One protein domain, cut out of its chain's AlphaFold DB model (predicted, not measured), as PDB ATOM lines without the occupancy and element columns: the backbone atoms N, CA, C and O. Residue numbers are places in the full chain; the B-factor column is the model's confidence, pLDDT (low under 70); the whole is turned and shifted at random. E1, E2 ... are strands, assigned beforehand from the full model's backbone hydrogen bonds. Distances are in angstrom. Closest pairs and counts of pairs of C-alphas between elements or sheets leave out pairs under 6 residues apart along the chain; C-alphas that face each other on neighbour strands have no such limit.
ATOM      1  N   ARG A  25      70.699 135.409  91.628       94.25
ATOM      2  CA  ARG A  25      71.223 134.955  90.339       94.25
ATOM      3  C   ARG A  25      72.237 133.845  90.561       94.25
ATOM      4  O   ARG A  25      73.171 133.986  91.350       94.25
ATOM      5  N   CYS A  26      72.059 132.760  89.824       93.56
ATOM      6  CA  CYS A  26      73.001 131.659  89.751       93.56
ATOM      7  C   CYS A  26      73.221 131.260  88.292       93.56
ATOM      8  O   CYS A  26      72.374 131.520  87.431       93.56
ATOM      9  N   ALA A  27      74.357 130.627  88.022       92.88
ATOM     10  CA  ALA A  27      74.660 130.072  86.712       92.88
ATOM     11  C   ALA A  27      75.388 128.737  86.837       92.88
ATOM     12  O   ALA A  27      76.103 128.492  87.806       92.88
ATOM     13  N   PHE A  28      75.226 127.888  85.827       92.38
ATOM     14  CA  PHE A  28      76.042 126.691  85.668       92.38
ATOM     15  C   PHE A  28      77.306 127.030  84.885       92.38
ATOM     16  O   PHE A  28      77.256 127.785  83.911       92.38
ATOM     17  N   HIS A  29      78.440 126.455  85.280       90.62
ATOM     18  CA  HIS A  29      79.690 126.678  84.562       90.62
ATOM     19  C   HIS A  29      79.732 125.831  83.268       90.62
ATOM     20  O   HIS A  29      79.595 124.608  83.352       90.62
ATOM     21  N   PRO A  30      80.014 126.403  82.077       89.56
ATOM     22  CA  PRO A  30      79.962 125.657  80.809       89.56
ATOM     23  C   PRO A  30      80.902 124.446  80.742       89.56
ATOM     24  O   PRO A  30      80.591 123.443  80.106       89.56
ATOM     25  N   LYS A  31      82.058 124.521  81.416       92.81
ATOM     26  CA  LYS A  31      83.038 123.418  81.496       92.81
ATOM     27  C   LYS A  31      82.843 122.493  82.705       92.81
ATOM     28  O   LYS A  31      83.572 121.520  82.838       92.81
ATOM     29  N   ALA A  32      81.919 122.822  83.606       91.50
ATOM     30  CA  ALA A  32      81.637 122.053  84.816       91.50
ATOM     31  C   ALA A  32      80.116 122.060  85.060       91.50
ATOM     32  O   ALA A  32      79.638 122.752  85.954       91.50
ATOM     33  N   PRO A  33      79.343 121.315  84.251       87.69
ATOM     34  CA  PRO A  33      77.882 121.428  84.212       87.69
ATOM     35  C   PRO A  33      77.181 121.002  85.511       87.69
ATOM     36  O   PRO A  33      76.030 121.358  85.724       87.69
ATOM     37  N   ALA A  34      77.866 120.267  86.392       93.50
ATOM     38  CA  ALA A  34      77.360 119.928  87.722       93.50
ATOM     39  C   ALA A  34      77.577 121.043  88.765       93.50
ATOM     40  O   ALA A  34      77.029 120.969  89.862       93.50
ATOM     41  N   ALA A  35      78.387 122.060  88.457       93.44
ATOM     42  CA  ALA A  35      78.699 123.149  89.371       93.44
ATOM     43  C   ALA A  35      77.741 124.330  89.169       93.44
ATOM     44  O   ALA A  35      77.564 124.809  88.047       93.44
ATOM     45  N   VAL A  36      77.186 124.829  90.277       94.94
ATOM     46  CA  VAL A  36      76.403 126.070  90.333       94.94
ATOM     47  C   VAL A  36      77.250 127.158  90.976       94.94
ATOM     48  O   VAL A  36      77.736 127.006  92.096       94.94
ATOM     49  N   GLU A  37      77.400 128.272  90.274       95.38
ATOM     50  CA  GLU A  37      78.024 129.484  90.782       95.38
ATOM     51  C   GLU A  37      76.954 130.454  91.295       95.38
ATOM     52  O   GLU A  37      75.951 130.715  90.626       95.38
ATOM     53  N   VAL A  38      77.199 131.026  92.474       95.06
ATOM     54  CA  VAL A  38      76.449 132.155  93.028       95.06
ATOM     55  C   VAL A  38      77.433 133.153  93.620       95.06
ATOM     56  O   VAL A  38      78.324 132.792  94.387       95.06
ATOM     57  N   ARG A  39      77.253 134.428  93.285       95.50
ATOM     58  CA  ARG A  39      77.999 135.541  93.877       95.50
ATOM     59  C   ARG A  39      77.003 136.507  94.477       95.50
ATOM     60  O   ARG A  39      76.227 137.107  93.742       95.50
ATOM     61  N   ARG A  40      76.968 136.616  95.807       94.06
ATOM     62  CA  ARG A  40      75.905 137.355  96.514       94.06
ATOM     63  C   ARG A  40      76.049 138.876  96.435       94.06
ATOM     64  O   ARG A  40      75.100 139.600  96.708       94.06
ATOM     65  N   GLY A  41      77.202 139.380  96.005       93.25
ATOM     66  CA  GLY A  41      77.439 140.816  95.955       93.25
ATOM     67  C   GLY A  41      77.331 141.441  97.345       93.25
ATOM     68  O   GLY A  41      77.784 140.854  98.323       93.25
ATOM     69  N   MET A  42      76.715 142.622  97.383       92.50
ATOM     70  CA  MET A  42      76.745 143.588  98.490       92.50
ATOM     71  C   MET A  42      75.375 143.876  99.114       92.50
ATOM     72  O   MET A  42      75.242 144.731  99.984       92.50
ATOM     73  N   ALA A  43      74.333 143.217  98.625       90.38
ATOM     74  CA  ALA A  43      72.953 143.520  98.970       90.38
ATOM     75  C   ALA A  43      72.167 142.227  99.168       90.38
ATOM     76  O   ALA A  43      72.633 141.160  98.778       90.38
ATOM     77  N   GLY A  44      70.992 142.327  99.779       93.50
ATOM     78  CA  GLY A  44      70.163 141.179 100.117       93.50
ATOM     79  C   GLY A  44      70.576 140.425 101.377       93.50
ATOM     80  O   GLY A  44      71.658 140.647 101.937       93.50
ATOM     81  N   THR A  45      69.697 139.521 101.809       93.62
ATOM     82  CA  THR A  45      69.893 138.625 102.957       93.62
ATOM     83  C   THR A  45      70.976 137.600 102.637       93.62
ATOM     84  O   THR A  45      70.745 136.615 101.930       93.62
ATOM     85  N   ARG A  46      72.195 137.839 103.124       93.19
ATOM     86  CA  ARG A  46      73.398 137.102 102.710       93.19
ATOM     87  C   ARG A  46      74.232 136.658 103.906       93.19
ATOM     88  O   ARG A  46      74.409 137.408 104.855       93.19
ATOM     89  N   THR A  47      74.791 135.448 103.824       92.69
ATOM     90  CA  THR A  47      75.718 134.920 104.846       92.69
ATOM     91  C   THR A  47      77.176 135.320 104.612       92.69
ATOM     92  O   THR A  47      78.013 135.116 105.481       92.69
ATOM     93  N   TRP A  48      77.489 135.860 103.431       93.75
ATOM     94  CA  TRP A  48      78.800 136.387 103.064       93.75
ATOM     95  C   TRP A  48      78.645 137.418 101.946       93.75
ATOM     96  O   TRP A  48      77.609 137.479 101.275       93.75
ATOM     97  N   GLU A  49      79.696 138.198 101.741       94.38
ATOM     98  CA  GLU A  49      79.737 139.329 100.825       94.38
ATOM     99  C   GLU A  49      80.841 139.148  99.781       94.38
ATOM    100  O   GLU A  49      81.930 138.663 100.096       94.38
ATOM    101  N   SER A  50      80.556 139.484  98.521       94.00
ATOM    102  CA  SER A  50      81.567 139.408  97.457       94.00
ATOM    103  C   SER A  50      82.576 140.548  97.577       94.00
ATOM    104  O   SER A  50      82.205 141.656  97.950       94.00
ATOM    105  N   GLN A  51      83.836 140.294  97.216       94.00
ATOM    106  CA  GLN A  51      84.856 141.341  97.206       94.00
ATOM    107  C   GLN A  51      84.511 142.447  96.190       94.00
ATOM    108  O   GLN A  51      83.847 142.176  95.176       94.00
ATOM    109  N   PRO A  52      84.968 143.692  96.422       92.75
ATOM    110  CA  PRO A  52      84.776 144.789  95.481       92.75
ATOM    111  C   PRO A  52      85.245 144.425  94.066       92.75
ATOM    112  O   PRO A  52      86.362 143.958  93.869       92.75
ATOM    113  N   GLY A  53      84.385 144.638  93.068       92.56
ATOM    114  CA  GLY A  53      84.674 144.316  91.663       92.56
ATOM    115  C   GLY A  53      84.467 142.846  91.266       92.56
ATOM    116  O   GLY A  53      84.419 142.549  90.075       92.56
ATOM    117  N   GLU A  54      84.239 141.934  92.214       94.56
ATOM    118  CA  GLU A  54      84.187 140.484  91.963       94.56
ATOM    119  C   GLU A  54      82.760 139.903  91.929       94.56
ATOM    120  O   GLU A  54      82.541 138.741  92.273       94.56
ATOM    121  N   VAL A  55      81.757 140.695  91.537       94.94
ATOM    122  CA  VAL A  55      80.336 140.280  91.587       94.94
ATOM    123  C   VAL A  55      79.882 139.524  90.330       94.94
ATOM    124  O   VAL A  55      78.908 138.776  90.384       94.94
ATOM    125  N   HIS A  56      80.572 139.683  89.199       95.00
ATOM    126  CA  HIS A  56      80.224 138.991  87.953       95.00
ATOM    127  C   HIS A  56      80.501 137.490  88.060       95.00
ATOM    128  O   HIS A  56      81.541 137.084  88.579       95.00
ATOM    129  N   LEU A  57      79.574 136.673  87.563       94.75
ATOM    130  CA  LEU A  57      79.705 135.219  87.531       94.75
ATOM    131  C   LEU A  57      80.853 134.842  86.589       94.75
ATOM    132  O   LEU A  57      80.855 135.233  85.424       94.75
ATOM    133  N   ALA A  58      81.829 134.079  87.070       92.44
ATOM    134  CA  ALA A  58      82.997 133.691  86.290       92.44
ATOM    135  C   ALA A  58      82.630 132.770  85.118       92.44
ATOM    136  O   ALA A  58      83.244 132.856  84.055       92.44
ATOM    137  N   GLY A  59      81.628 131.902  85.292       88.75
ATOM    138  CA  GLY A  59      81.228 130.944  84.260       88.75
ATOM    139  C   GLY A  59      80.552 131.570  83.039       88.75
ATOM    140  O   GLY A  59      80.679 131.033  81.940       88.75
ATOM    141  N   THR A  60      79.839 132.685  83.216       91.31
ATOM    142  CA  THR A  60      79.019 133.306  82.157       91.31
ATOM    143  C   THR A  60      79.391 134.754  81.848       91.31
ATOM    144  O   THR A  60      78.982 135.272  80.814       91.31
ATOM    145  N   GLY A  61      80.142 135.423  82.726       93.25
ATOM    146  CA  GLY A  61      80.416 136.860  82.658       93.25
ATOM    147  C   GLY A  61      79.225 137.746  83.042       93.25
ATOM    148  O   GLY A  61      79.359 138.966  83.088       93.25
ATOM    149  N   GLU A  62      78.059 137.163  83.326       92.75
ATOM    150  CA  GLU A  62      76.857 137.915  83.684       92.75
ATOM    151  C   GLU A  62      76.960 138.540  85.087       92.75
ATOM    152  O   GLU A  62      77.672 138.019  85.952       92.75
ATOM    153  N   PRO A  63      76.209 139.620  85.372       93.31
ATOM    154  CA  PRO A  63      76.090 140.144  86.727       93.31
ATOM    155  C   PRO A  63      75.558 139.086  87.707       93.31
ATOM    156  O   PRO A  63      74.573 138.402  87.420       93.31
ATOM    157  N   GLY A  64      76.195 138.972  88.876       94.38
ATOM    158  CA  GLY A  64      75.680 138.205  90.011       94.38
ATOM    159  C   GLY A  64      74.675 138.998  90.856       94.38
ATOM    160  O   GLY A  64      73.962 139.872  90.364       94.38
ATOM    161  N   ALA A  65      74.653 138.714  92.156       95.62
ATOM    162  CA  ALA A  65      73.771 139.291  93.169       95.62
ATOM    163  C   ALA A  65      72.273 138.988  92.943       95.62
ATOM    164  O   ALA A  65      71.907 137.917  92.451       95.62
ATOM    165  N   LEU A  66      71.392 139.885  93.396       96.31
ATOM    166  CA  LEU A  66      69.943 139.717  93.298       96.31
ATOM    167  C   LEU A  66      69.450 139.889  91.862       96.31
ATOM    168  O   LEU A  66      69.886 140.796  91.147       96.31
TER     169      LEU A  66
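What this domain is: This is residues 25 to 66 of the 230 residues of the protein "N,N-dimethylformamidase beta subunit" of Variovorax sp (UniProt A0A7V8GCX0). Little regular structure is here: a small hairpin of two strands, E1 and E2, makes one end, and the long stretch of residues 39 to 66, with no named element, winds round the other end and folds back toward the hairpin. The printed part has 42 residues, 11 of them in E1 then E2, with no named helix; the class is all strand, one antiparallel sheet. It is compact, radius of gyration of the C-alphas 10.2 A, and only just elongated, spanning 28 by 18 by 14 A.

How they stand to each other: Look first at E1, residues 26 to 29, and E2, residues 32 to 38, an antiparallel hairpin at 149 degrees with a tight link. N 37 and O 27 are within hydrogen-bond range at 2.8 A, N 27 and O 37 at 3.1 A.

Where its parts are: Find C-alpha 26 at (73.001, 131.659, 89.751), where E1 begins. E2 runs 14.0 A to C-alpha 38 at (76.449, 132.155, 93.028).

The domain as a whole: The C-alphas of Lys 31 and Thr 45 are the two farthest apart, 29.4 A. The printed part has no cut, and no printed residue is under 70 in pLDDT.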